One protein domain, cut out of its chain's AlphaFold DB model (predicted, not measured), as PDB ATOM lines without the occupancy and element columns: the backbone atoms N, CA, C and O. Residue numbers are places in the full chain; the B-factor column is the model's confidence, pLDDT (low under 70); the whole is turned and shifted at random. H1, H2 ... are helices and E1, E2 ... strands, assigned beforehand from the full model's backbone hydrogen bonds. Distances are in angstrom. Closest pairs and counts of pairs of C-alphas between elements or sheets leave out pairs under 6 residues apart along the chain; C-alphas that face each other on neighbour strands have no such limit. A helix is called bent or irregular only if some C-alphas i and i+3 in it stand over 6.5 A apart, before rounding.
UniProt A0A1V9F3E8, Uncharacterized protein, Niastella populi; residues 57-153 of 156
ATOM      1  N   PRO A  57     169.916 222.611 117.731       88.19
ATOM      2  CA  PRO A  57     171.034 221.683 117.763       88.19
ATOM      3  C   PRO A  57     170.656 220.399 118.496       88.19
ATOM      4  O   PRO A  57     169.880 220.403 119.456       88.19
ATOM      5  N   GLN A  58     171.195 219.282 118.026       89.69
ATOM      6  CA  GLN A  58     170.971 217.954 118.578       89.69
ATOM      7  C   GLN A  58     172.291 217.272 118.907       89.69
ATOM      8  O   GLN A  58     173.330 217.509 118.291       89.69
ATOM      9  N   ILE A  59     172.241 216.384 119.900       91.38
ATOM     10  CA  ILE A  59     173.382 215.538 120.243       91.38
ATOM     11  C   ILE A  59     173.802 214.760 118.994       91.38
ATOM     12  O   ILE A  59     172.994 214.063 118.376       91.38
ATOM     13  N   GLY A  60     175.080 214.869 118.654       89.19
ATOM     14  CA  GLY A  60     175.673 214.282 117.465       89.19
ATOM     15  C   GLY A  60     175.926 215.260 116.322       89.19
ATOM     16  O   GLY A  60     176.688 214.892 115.434       89.19
ATOM     17  N   ASP A  61     175.358 216.469 116.348       91.06
ATOM     18  CA  ASP A  61     175.643 217.495 115.341       91.06
ATOM     19  C   ASP A  61     177.094 217.984 115.441       91.06
ATOM     20  O   ASP A  61     177.698 217.992 116.518       91.06
ATOM     21  N   TYR A  62     177.659 218.402 114.311       90.75
ATOM     22  CA  TYR A  62     179.038 218.856 114.198       90.75
ATOM     23  C   TYR A  62     179.098 220.349 113.908       90.75
ATOM     24  O   TYR A  62     178.421 220.857 113.015       90.75
ATOM     25  N   PHE A  63     179.966 221.033 114.642       91.31
ATOM     26  CA  PHE A  63     180.226 222.459 114.549       91.31
ATOM     27  C   PHE A  63     181.680 222.654 114.156       91.31
ATOM     28  O   PHE A  63     182.588 222.276 114.893       91.31
ATOM     29  N   VAL A  64     181.918 223.210 112.975       90.94
ATOM     30  CA  VAL A  64     183.275 223.419 112.475       90.94
ATOM     31  C   VAL A  64     183.701 224.832 112.790       90.94
ATOM     32  O   VAL A  64     183.170 225.785 112.226       90.94
ATOM     33  N   PHE A  65     184.690 224.957 113.662       90.56
ATOM     34  CA  PHE A  65     185.258 226.235 114.053       90.56
ATOM     35  C   PHE A  65     186.623 226.440 113.398       90.56
ATOM     36  O   PHE A  65     187.468 225.544 113.422       90.56
ATOM     37  N   THR A  66     186.856 227.620 112.832       89.50
ATOM     38  CA  THR A  66     188.154 228.009 112.276       89.50
ATOM     39  C   THR A  66     188.991 228.709 113.346       89.50
ATOM     40  O   THR A  66     188.609 229.769 113.837       89.50
ATOM     41  N   PHE A  67     190.164 228.148 113.644       87.06
ATOM     42  CA  PHE A  67     191.184 228.678 114.552       87.06
ATOM     43  C   PHE A  67     192.485 228.910 113.799       87.06
ATOM     44  O   PHE A  67     193.038 227.964 113.237       87.06
ATOM     45  N   LYS A  68     193.032 230.131 113.811       83.00
ATOM     46  CA  LYS A  68     194.354 230.424 113.211       83.00
ATOM     47  C   LYS A  68     194.523 229.817 111.798       83.00
ATOM     48  O   LYS A  68     195.590 229.305 111.470       83.00
ATOM     49  N   LYS A  69     193.468 229.892 110.968       83.75
ATOM     50  CA  LYS A  69     193.348 229.324 109.600       83.75
ATOM     51  C   LYS A  69     193.127 227.805 109.491       83.75
ATOM     52  O   LYS A  69     193.141 227.287 108.379       83.75
ATOM     53  N   TYR A  70     192.922 227.100 110.597       87.56
ATOM     54  CA  TYR A  70     192.612 225.674 110.610       87.56
ATOM     55  C   TYR A  70     191.202 225.417 111.123       87.56
ATOM     56  O   TYR A  70     190.829 225.855 112.207       87.56
ATOM     57  N   ASP A  71     190.458 224.628 110.374       90.19
ATOM     58  CA  ASP A  71     189.112 224.195 110.690       90.19
ATOM     59  C   ASP A  71     189.148 222.963 111.593       90.19
ATOM     60  O   ASP A  71     189.859 221.983 111.336       90.19
ATOM     61  N   ARG A  72     188.363 223.005 112.662       90.19
ATOM     62  CA  ARG A  72     188.257 221.952 113.665       90.19
ATOM     63  C   ARG A  72     186.783 221.584 113.833       90.19
ATOM     64  O   ARG A  72     186.006 222.439 114.249       90.19
ATOM     65  N   PRO A  73     186.376 220.350 113.504       91.56
ATOM     66  CA  PRO A  73     185.002 219.893 113.687       91.56
ATOM     67  C   PRO A  73     184.794 219.410 115.129       91.56
ATOM     68  O   PRO A  73     185.373 218.416 115.551       91.56
ATOM     69  N   TYR A  74     183.972 220.111 115.894       92.19
ATOM     70  CA  TYR A  74     183.562 219.750 117.248       92.19
ATOM     71  C   TYR A  74     182.231 219.016 117.188       92.19
ATOM     72  O   TYR A  74     181.336 219.428 116.455       92.19
ATOM     73  N   LYS A  75     182.067 217.946 117.966       92.56
ATOM     74  CA  LYS A  75     180.822 217.164 117.980       92.56
ATOM     75  C   LYS A  75     180.016 217.450 119.238       92.56
ATOM     76  O   LYS A  75     180.538 217.269 120.336       92.56
ATOM     77  N   LEU A  76     178.747 217.826 119.098       93.31
ATOM     78  CA  LEU A  76     177.852 218.060 120.228       93.31
ATOM     79  C   LEU A  76     177.597 216.746 120.974       93.31
ATOM     80  O   LEU A  76     177.057 215.787 120.419       93.31
ATOM     81  N   LYS A  77     177.998 216.698 122.241       93.38
ATOM     82  CA  LYS A  77     177.878 215.533 123.123       93.38
ATOM     83  C   LYS A  77     176.620 215.601 123.979       93.38
ATOM     84  O   LYS A  77     175.920 214.601 124.104       93.38
ATOM     85  N   ALA A  78     176.346 216.759 124.570       93.12
ATOM     86  CA  ALA A  78     175.210 216.959 125.458       93.12
ATOM     87  C   ALA A  78     174.772 218.427 125.463       93.12
ATOM     88  O   ALA A  78     175.566 219.328 125.208       93.12
ATOM     89  N   ILE A  79     173.503 218.656 125.789       92.56
ATOM     90  CA  ILE A  79     172.954 219.984 126.068       92.56
ATOM     91  C   ILE A  79     172.551 219.966 127.541       92.56
ATOM     92  O   ILE A  79     171.709 219.161 127.939       92.56
ATOM     93  N   GLN A  80     173.202 220.797 128.350       91.00
ATOM     94  CA  GLN A  80     173.070 220.825 129.804       91.00
ATOM     95  C   GLN A  80     172.693 222.237 130.261       91.00
ATOM     96  O   GLN A  80     173.561 223.091 130.466       91.00
ATOM     97  N   GLY A  81     171.388 222.482 130.414       88.19
ATOM     98  CA  GLY A  81     170.865 223.793 130.810       88.19
ATOM     99  C   GLY A  81     171.339 224.885 129.851       88.19
ATOM    100  O   GLY A  81     171.092 224.796 128.650       88.19
ATOM    101  N   ASP A  82     172.083 225.854 130.382       91.12
ATOM    102  CA  ASP A  82     172.591 227.005 129.629       91.12
ATOM    103  C   ASP A  82     173.915 226.737 128.899       91.12
ATOM    104  O   ASP A  82     174.496 227.655 128.319       91.12
ATOM    105  N   SER A  83     174.402 225.495 128.886       91.75
ATOM    106  CA  SER A  83     175.654 225.119 128.228       91.75
ATOM    107  C   SER A  83     175.488 223.934 127.279       91.75
ATOM    108  O   SER A  83     174.639 223.060 127.458       91.75
ATOM    109  N   MET A  84     176.322 223.906 126.250       93.00
ATOM    110  CA  MET A  84     176.449 222.818 125.296       93.00
ATOM    111  C   MET A  84     177.844 222.212 125.432       93.00
ATOM    112  O   MET A  84     178.849 222.918 125.374       93.00
ATOM    113  N   GLU A  85     177.901 220.900 125.633       94.12
ATOM    114  CA  GLU A  85     179.138 220.142 125.795       94.12
ATOM    115  C   GLU A  85     179.557 219.556 124.445       94.12
ATOM    116  O   GLU A  85     178.785 218.833 123.812       94.12
ATOM    117  N   PHE A  86     180.789 219.819 124.017       93.25
ATOM    118  CA  PHE A  86     181.331 219.356 122.742       93.25
ATOM    119  C   PHE A  86     182.554 218.471 122.940       93.25
ATOM    120  O   PHE A  86     183.426 218.794 123.741       93.25
ATOM    121  N   PHE A  87     182.672 217.404 122.153       93.06
ATOM    122  CA  PHE A  87     183.931 216.680 121.999       93.06
ATOM    123  C   PHE A  87     184.937 217.508 121.202       93.06
ATOM    124  O   PHE A  87     184.612 218.043 120.138       93.06
ATOM    125  N   VAL A  88     186.175 217.547 121.695       90.88
ATOM    126  CA  VAL A  88     187.288 218.236 121.033       90.88
ATOM    127  C   VAL A  88     187.936 217.303 120.003       90.88
ATOM    128  O   VAL A  88     188.285 216.168 120.352       90.88
ATOM    129  N   PRO A  89     188.112 217.732 118.740       90.00
ATOM    130  CA  PRO A  89     188.781 216.915 117.737       90.00
ATOM    131  C   PRO A  89     190.280 216.791 118.022       90.00
ATOM    132  O   PRO A  89     190.941 217.757 118.398       90.00
ATOM    133  N   MET A  90     190.843 215.609 117.766       88.12
ATOM    134  CA  MET A  90     192.286 215.359 117.909       88.12
ATOM    135  C   MET A  90     193.126 215.972 116.777       88.12
ATOM    136  O   MET A  90     194.341 216.106 116.910       88.12
ATOM    137  N   TYR A  91     192.491 216.334 115.659       81.56
ATOM    138  CA  TYR A  91     193.156 216.837 114.461       81.56
ATOM    139  C   TYR A  91     192.484 218.109 113.948       81.56
ATOM    140  O   TYR A  91     191.259 218.229 113.956       81.56
ATOM    141  N   ALA A  92     193.298 219.033 113.441       81.31
ATOM    142  CA  ALA A  92     192.837 220.207 112.712       81.31
ATOM    143  C   ALA A  92     192.969 219.983 111.196       81.31
ATOM    144  O   ALA A  92     193.849 219.252 110.738       81.31
ATOM    145  N   THR A  93     192.102 220.614 110.410       78.94
ATOM    146  CA  THR A  93     192.050 220.485 108.946       78.94
ATOM    147  C   THR A  93     192.190 221.855 108.293       78.94
ATOM    148  O   THR A  93     191.524 222.792 108.695       78.94
ATOM    149  N   SER A  94     193.077 222.017 107.312       77.69
ATOM    150  CA  SER A  94     193.347 223.335 106.706       77.69
ATOM    151  C   SER A  94     192.370 223.746 105.599       77.69
ATOM    152  O   SER A  94     192.403 224.891 105.167       77.69
ATOM    153  N   ASP A  95     191.566 222.815 105.087       73.56
ATOM    154  CA  ASP A  95     190.616 223.064 103.997       73.56
ATOM    155  C   ASP A  95     189.349 222.234 104.240       73.56
ATOM    156  O   ASP A  95     189.222 221.104 103.753       73.56
ATOM    157  N   PHE A  96     188.436 222.743 105.077       80.38
ATOM    158  CA  PHE A  96     187.143 222.099 105.270       80.38
ATOM    159  C   PHE A  96     186.196 222.456 104.120       80.38
ATOM    160  O   PHE A  96     185.681 223.570 104.024       80.38
ATOM    161  N   ARG A  97     185.942 221.482 103.240       77.00
ATOM    162  CA  ARG A  97     184.940 221.574 102.172       77.00
ATOM    163  C   ARG A  97     183.813 220.618 102.521       77.00
ATOM    164  O   ARG A  97     184.050 219.414 102.535       77.00
ATOM    165  N   ASP A  98     182.627 221.147 102.825       67.38
ATOM    166  CA  ASP A  98     181.494 220.375 103.372       67.38
ATOM    167  C   ASP A  98     181.270 219.028 102.649       67.38
ATOM    168  O   ASP A  98     181.135 217.999 103.300       67.38
ATOM    169  N   ASP A  99     181.352 219.002 101.313       67.19
ATOM    170  CA  ASP A  99     181.114 217.826 100.463       67.19
ATOM    171  C   ASP A  99     182.156 216.701 100.597       67.19
ATOM    172  O   ASP A  99     181.851 215.537 100.345       67.19
ATOM    173  N   LYS A 100     183.393 217.027 100.982       69.00
ATOM    174  CA  LYS A 100     184.500 216.057 101.103       69.00
ATOM    175  C   LYS A 100     184.911 215.820 102.548       69.00
ATOM    176  O   LYS A 100     185.311 214.714 102.913       69.00
ATOM    177  N   SER A 101     184.834 216.860 103.364       79.25
ATOM    178  CA  SER A 101     185.318 216.840 104.736       79.25
ATOM    179  C   SER A 101     184.335 216.155 105.682       79.25
ATOM    180  O   SER A 101     184.795 215.461 106.585       79.25
ATOM    181  N   GLU A 102     183.020 216.232 105.443       81.31
ATOM    182  CA  GLU A 102     182.025 215.511 106.253       81.31
ATOM    183  C   GLU A 102     182.256 213.990 106.229       81.31
ATOM    184  O   GLU A 102     182.375 213.369 107.289       81.31
ATOM    185  N   SER A 103     182.414 213.396 105.035       81.50
ATOM    186  CA  SER A 103     182.688 211.954 104.889       81.50
ATOM    187  C   SER A 103     183.934 211.545 105.666       81.50
ATOM    188  O   SER A 103     183.925 210.565 106.411       81.50
ATOM    189  N   LYS A 104     185.000 212.345 105.559       81.62
ATOM    190  CA  LYS A 104     186.265 212.081 106.244       81.62
ATOM    191  C   LYS A 104     186.133 212.168 107.765       81.62
ATOM    192  O   LYS A 104     186.709 211.340 108.466       81.62
ATOM    193  N   VAL A 105     185.366 213.126 108.291       85.00
ATOM    194  CA  VAL A 105     185.091 213.200 109.735       85.00
ATOM    195  C   VAL A 105     184.310 211.972 110.198       85.00
ATOM    196  O   VAL A 105     184.670 211.370 111.208       85.00
ATOM    197  N   HIS A 106     183.304 211.542 109.435       85.06
ATOM    198  CA  HIS A 106     182.554 210.320 109.725       85.06
ATOM    199  C   HIS A 106     183.428 209.057 109.715       85.06
ATOM    200  O   HIS A 106     183.285 208.199 110.586       85.06
ATOM    201  N   GLU A 107     184.349 208.926 108.763       85.62
ATOM    202  CA  GLU A 107     185.304 207.811 108.701       85.62
ATOM    203  C   GLU A 107     186.264 207.800 109.900       85.62
ATOM    204  O   GLU A 107     186.479 206.762 110.538       85.62
ATOM    205  N   LEU A 108     186.824 208.962 110.246       84.44
ATOM    206  CA  LEU A 108     187.719 209.108 111.395       84.44
ATOM    207  C   LEU A 108     186.995 208.832 112.712       84.44
ATOM    208  O   LEU A 108     187.572 208.245 113.627       84.44
ATOM    209  N   GLU A 109     185.728 209.216 112.814       85.31
ATOM    210  CA  GLU A 109     184.928 208.935 113.995       85.31
ATOM    211  C   GLU A 109     184.597 207.449 114.111       85.31
ATOM    212  O   GLU A 109     184.801 206.867 115.174       85.31
ATOM    213  N   LYS A 110     184.160 206.807 113.021       86.25
ATOM    214  CA  LYS A 110     183.896 205.359 113.000       86.25
ATOM    215  C   LYS A 110     185.128 204.539 113.371       86.25
ATOM    216  O   LYS A 110     184.999 203.494 113.998       86.25
ATOM    217  N   SER A 111     186.313 205.010 112.993       85.62
ATOM    218  CA  SER A 111     187.582 204.379 113.372       85.62
ATOM    219  C   SER A 111     188.059 204.733 114.787       85.62
ATOM    220  O   SER A 111     189.106 204.242 115.203       85.62
ATOM    221  N   GLY A 112     187.318 205.567 115.528       83.00
ATOM    222  CA  GLY A 112     187.644 205.983 116.896       83.00
ATOM    223  C   GLY A 112     188.832 206.942 116.996       83.00
ATOM    224  O   GLY A 112     189.367 207.139 118.080       83.00
ATOM    225  N   LYS A 113     189.271 207.522 115.874       84.81
ATOM    226  CA  LYS A 113     190.457 208.391 115.806       84.81
ATOM    227  C   LYS A 113     190.113 209.871 115.885       84.81
ATOM    228  O   LYS A 113     191.001 210.687 116.085       84.81
ATOM    229  N   MET A 114     188.848 210.232 115.688       88.12
ATOM    230  CA  MET A 114     188.462 211.636 115.580       88.12
ATOM    231  C   MET A 114     188.414 212.357 116.926       88.12
ATOM    232  O   MET A 114     188.933 213.465 117.060       88.12
ATOM    233  N   TYR A 115     187.783 211.718 117.907       88.38
ATOM    234  CA  TYR A 115     187.498 212.297 119.209       88.38
ATOM    235  C   TYR A 115     187.984 211.359 120.292       88.38
ATOM    236  O   TYR A 115     187.803 210.144 120.219       88.38
ATOM    237  N   THR A 116     188.544 211.949 121.332       81.31
ATOM    238  CA  THR A 116     188.837 211.243 122.568       81.31
ATOM    239  C   THR A 116     187.665 211.450 123.532       81.31
ATOM    240  O   THR A 116     187.247 212.592 123.736       81.31
ATOM    241  N   PRO A 117     187.117 210.387 124.151       75.25
ATOM    242  CA  PRO A 117     185.991 210.510 125.081       75.25
ATOM    243  C   PRO A 117     186.281 211.384 126.310       75.25
ATOM    244  O   PRO A 117     185.353 211.796 127.000       75.25
ATOM    245  N   LEU A 118     187.566 211.623 126.594       80.00
ATOM    246  CA  LEU A 118     188.047 212.296 127.798       80.00
ATOM    247  C   LEU A 118     188.112 213.821 127.671       80.00
ATOM    248  O   LEU A 118     188.221 214.489 128.695       80.00
ATOM    249  N   TYR A 119     188.067 214.373 126.455       87.38
ATOM    250  CA  TYR A 119     188.234 215.810 126.246       87.38
ATOM    251  C   TYR A 119     186.966 216.429 125.684       87.38
ATOM    252  O   TYR A 119     186.551 216.156 124.552       87.38
ATOM    253  N   THR A 120     186.377 217.299 126.495       91.44
ATOM    254  CA  THR A 120     185.201 218.076 126.139       91.44
ATOM    255  C   THR A 120     185.376 219.527 126.534       91.44
ATOM    256  O   THR A 120     186.001 219.824 127.551       91.44
ATOM    257  N   ILE A 121     184.770 220.414 125.758       91.50
ATOM    258  CA  ILE A 121     184.634 221.831 126.091       91.50
ATOM    259  C   ILE A 121     183.162 222.172 126.280       91.50
ATOM    260  O   ILE A 121     182.284 221.482 125.756       91.50
ATOM    261  N   TYR A 122     182.901 223.246 127.014       92.00
ATOM    262  CA  TYR A 122     181.560 223.761 127.250       92.00
ATOM    263  C   TYR A 122     181.447 225.133 126.602       92.00
ATOM    264  O   TYR A 122     182.259 226.012 126.873       92.00
ATOM    265  N   ILE A 123     180.440 225.304 125.753       90.69
ATOM    266  CA  ILE A 123     180.112 226.580 125.116       90.69
ATOM    267  C   ILE A 123     178.750 227.006 125.645       90.69
ATOM    268  O   ILE A 123     177.845 226.176 125.755       90.69
ATOM    269  N   SER A 124     178.580 228.281 125.989       90.19
ATOM    270  CA  SER A 124     177.270 228.748 126.439       90.19
ATOM    271  C   SER A 124     176.245 228.660 125.303       90.19
ATOM    272  O   SER A 124     176.534 228.945 124.139       90.19
ATOM    273  N   THR A 125     175.013 228.282 125.634       88.19
ATOM    274  CA  THR A 125     173.887 228.271 124.686       88.19
ATOM    275  C   THR A 125     173.697 229.643 124.040       88.19
ATOM    276  O   THR A 125     173.505 229.723 122.831       88.19
ATOM    277  N   ALA A 126     173.868 230.721 124.810       87.06
ATOM    278  CA  ALA A 126     173.819 232.094 124.318       87.06
ATOM    279  C   ALA A 126     174.892 232.397 123.255       87.06
ATOM    280  O   ALA A 126     174.625 233.131 122.307       87.06
ATOM    281  N   GLU A 127     176.108 231.855 123.374       88.00
ATOM    282  CA  GLU A 127     177.135 231.997 122.332       88.00
ATOM    283  C   GLU A 127     176.773 231.234 121.066       88.00
ATOM    284  O   GLU A 127     176.914 231.776 119.971       88.00
ATOM    285  N   VAL A 128     176.232 230.023 121.199       84.69
ATOM    286  CA  VAL A 128     175.735 229.263 120.045       84.69
ATOM    287  C   VAL A 128     174.564 229.992 119.370       84.69
ATOM    288  O   VAL A 128     174.498 230.062 118.145       84.69
ATOM    289  N   GLU A 129     173.682 230.632 120.139       83.12
ATOM    290  CA  GLU A 129     172.610 231.473 119.595       83.12
ATOM    291  C   GLU A 129     173.124 232.740 118.900       83.12
ATOM    292  O   GLU A 129     172.514 233.195 117.929       83.12
ATOM    293  N   LYS A 130     174.253 233.315 119.337       84.44
ATOM    294  CA  LYS A 130     174.887 234.432 118.616       84.44
ATOM    295  C   LYS A 130     175.327 234.004 117.219       84.44
ATOM    296  O   LYS A 130     175.092 234.758 116.279       84.44
ATOM    297  N   LEU A 131     175.866 232.791 117.076       82.06
ATOM    298  CA  LEU A 131     176.251 232.226 115.776       82.06
ATOM    299  C   LEU A 131     175.046 232.044 114.840       82.06
ATOM    300  O   LEU A 131     175.182 232.192 113.630       82.06
ATOM    301  N   ARG A 132     173.850 231.771 115.386       76.25
ATOM    302  CA  ARG A 132     172.603 231.706 114.600       76.25
ATOM    303  C   ARG A 132     172.261 233.052 113.964       76.25
ATOM    304  O   ARG A 132     171.846 233.106 112.812       76.25
ATOM    305  N   ASN A 133     172.385 234.129 114.736       73.75
ATOM    306  CA  ASN A 133     171.942 235.458 114.310       73.75
ATOM    307  C   ASN A 133     173.037 236.234 113.555       73.75
ATOM    308  O   ASN A 133     172.743 237.267 112.957       73.75
ATOM    309  N   ASN A 134     174.285 235.762 113.602       78.88
ATOM    310  CA  ASN A 134     175.424 236.355 112.917       78.88
ATOM    311  C   ASN A 134     176.459 235.265 112.587       78.88
ATOM    312  O   ASN A 134     177.239 234.868 113.451       78.88
ATOM    313  N   GLU A 135     176.460 234.795 111.337       66.94
ATOM    314  CA  GLU A 135     177.371 233.734 110.873       66.94
ATOM    315  C   GLU A 135     178.854 234.149 110.949       66.94
ATOM    316  O   GLU A 135     179.717 233.290 111.109       66.94
ATOM    317  N   ASP A 136     179.150 235.453 110.928       70.69
ATOM    318  CA  ASP A 136     180.507 235.998 111.058       70.69
ATOM    319  C   ASP A 136     180.904 236.288 112.518       70.69
ATOM    320  O   ASP A 136     181.978 236.839 112.783       70.69
ATOM    321  N   ALA A 137     180.050 235.953 113.492       80.56
ATOM    322  CA  ALA A 137     180.358 236.180 114.896       80.56
ATOM    323  C   ALA A 137     181.570 235.354 115.347       80.56
ATOM    324  O   ALA A 137     181.655 234.141 115.141       80.56
ATOM    325  N   THR A 138     182.493 236.029 116.027       84.44
ATOM    326  CA  THR A 138     183.601 235.391 116.734       84.44
ATOM    327  C   THR A 138     183.135 234.941 118.113       84.44
ATOM    328  O   THR A 138     182.503 235.708 118.845       84.44
ATOM    329  N   ILE A 139     183.485 233.718 118.489       86.06
ATOM    330  CA  ILE A 139     183.369 233.209 119.857       86.06
ATOM    331  C   ILE A 139     184.764 232.941 120.419       86.06
ATOM    332  O   ILE A 139     185.717 232.754 119.664       86.06
ATOM    333  N   VAL A 140     184.894 232.927 121.744       83.12
ATOM    334  CA  VAL A 140     186.163 232.600 122.400       83.12
ATOM    335  C   VAL A 140     186.094 231.163 122.890       83.12
ATOM    336  O   VAL A 140     185.297 230.838 123.764       83.12
ATOM    337  N   LEU A 141     186.940 230.304 122.332       80.62
ATOM    338  CA  LEU A 141     187.069 228.906 122.731       80.62
ATOM    339  C   LEU A 141     188.475 228.684 123.280       80.62
ATOM    340  O   LEU A 141     189.456 228.932 122.584       80.62
ATOM    341  N   ASP A 142     188.573 228.260 124.542       74.81
ATOM    342  CA  ASP A 142     189.844 228.043 125.251       74.81
ATOM    343  C   ASP A 142     190.812 229.246 125.192       74.81
ATOM    344  O   ASP A 142     192.031 229.096 125.137       74.81
ATOM    345  N   GLY A 143     190.266 230.468 125.204       78.75
ATOM    346  CA  GLY A 143     191.044 231.712 125.138       78.75
ATOM    347  C   GLY A 143     191.506 232.111 123.731       78.75
ATOM    348  O   GLY A 143     192.203 233.114 123.592       78.75
ATOM    349  N   GLU A 144     191.113 231.370 122.693       83.19
ATOM    350  CA  GLU A 144     191.365 231.715 121.295       83.19
ATOM    351  C   GLU A 144     190.081 232.175 120.595       83.19
ATOM    352  O   GLU A 144     188.999 231.629 120.812       83.19
ATOM    353  N   GLU A 145     190.209 233.175 119.725       88.19
ATOM    354  CA  GLU A 145     189.132 233.584 118.825       88.19
ATOM    355  C   GLU A 145     188.865 232.493 117.783       88.19
ATOM    356  O   GLU A 145     189.776 232.020 117.094       88.19
ATOM    357  N   ALA A 146     187.599 232.113 117.667       88.38
ATOM    358  CA  ALA A 146     187.115 231.103 116.750       88.38
ATOM    359  C   ALA A 146     185.887 231.612 115.996       88.38
ATOM    360  O   ALA A 146     185.021 232.278 116.562       88.38
ATOM    361  N   HIS A 147     185.790 231.249 114.722       89.38
ATOM    362  CA  HIS A 147     184.637 231.573 113.882       89.38
ATOM    363  C   HIS A 147     183.939 230.290 113.465       89.38
ATOM    364  O   HIS A 147     184.606 229.302 113.151       89.38
ATOM    365  N   LEU A 148     182.611 230.290 113.432       88.62
ATOM    366  CA  LEU A 148     181.869 229.147 112.923       88.62
ATOM    367  C   LEU A 148     181.939 229.127 111.391       88.62
ATOM    368  O   LEU A 148     181.376 229.979 110.716       88.62
ATOM    369  N   LYS A 149     182.610 228.124 110.830       86.94
ATOM    370  CA  LYS A 149     182.726 227.942 109.380       86.94
ATOM    371  C   LYS A 149     181.482 227.299 108.784       86.94
ATOM    372  O   LYS A 149     181.033 227.661 107.696       86.94
ATOM    373  N   THR A 150     180.991 226.259 109.448       86.81
ATOM    374  CA  THR A 150     179.877 225.439 108.977       86.81
ATOM    375  C   THR A 150     179.346 224.560 110.107       86.81
ATOM    376  O   THR A 150     180.039 224.317 111.098       86.81
ATOM    377  N   VAL A 151     178.135 224.046 109.926       88.38
ATOM    378  CA  VAL A 151     177.560 222.983 110.751       88.38
ATOM    379  C   VAL A 151     177.033 221.887 109.839       88.38
ATOM    380  O   VAL A 151     176.559 222.170 108.736       88.38
ATOM    381  N   TYR A 152     177.120 220.644 110.288       87.75
ATOM    382  CA  TYR A 152     176.527 219.509 109.590       87.75
ATOM    383  C   TYR A 152     176.091 218.449 110.594       87.75
ATOM    384  O   TYR A 152     176.565 218.384 111.726       87.75
ATOM    385  N   GLY A 153     175.138 217.632 110.187       80.19
ATOM    386  CA  GLY A 153     174.441 216.690 111.045       80.19
ATOM    387  C   GLY A 153     173.328 216.035 110.247       80.19
ATOM    388  O   GLY A 153     173.129 216.337 109.069       80.19
TER     389      GLY A 153
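Overview. This is residues 57 to 153 of the 156 residues of an uncharacterized protein of Niastella populi (UniProt A0A1V9F3E8). A six-stranded antiparallel sheet is strongly twisted and curled like part of a barrel, left partly open, with helices H1 and H2 far apart on opposite sides of it. H2 bridges from E3 to E5 and E6. The 97 printed residues run E1, E2, E3, H1, E4, H2, E5, E6, with sheet order E4, E3, E2, E1, E6, E5; the class is mixed. The whole is compact, radius of gyration of the C-alphas 12.5 A, and spans 32 by 26 by 23 A.

Along the chain. E1, residues 62 to 67, begins at C-alpha 62 (179.038, 218.856, 114.198). E2, 70 to 80, is 27.8 A long and bends by 62 degrees at 77. E3 is 83 to 89, and E1, E2, E3 form a meander, each strand the antiparallel neighbour of the one before. H1, 98 to 110, is 18.0 A long and neither bent nor irregular, but only just: C-alphas 99 and 102 are 6.3 A apart. E4, 115 to 124, 20.7 A, bends by 94 degrees at 118. H2 is 125 to 133 and E5 138 to 141. E6, 144 to 152, 22.5 A, ends at C-alpha 152 (176.527, 219.509, 109.590).

Arrangement. Within hydrogen-bond range are N 63 and O 74 of hairpin E1 and E2, 2.8 A, N 64 and O 150 of E1 and E6, 2.9 A, and N 86 and O 121 of E3 and E4, 2.8 A. H1 is on the sheet, height 9.1 A, only just over E1 and E6 with 3 C-alphas on each; 7 of its 9 O i to N i+4 pairs are within range, and every one in H2. H2 is on the sheet, height 7.4 A; its Thr 125 and Ser 83 of E3 have the closest C-alphas, 5.1 A.

Size, cuts and confidence. The printed part has no cut and no long link. Residues 98 to 100 and 135 have pLDDT under 70.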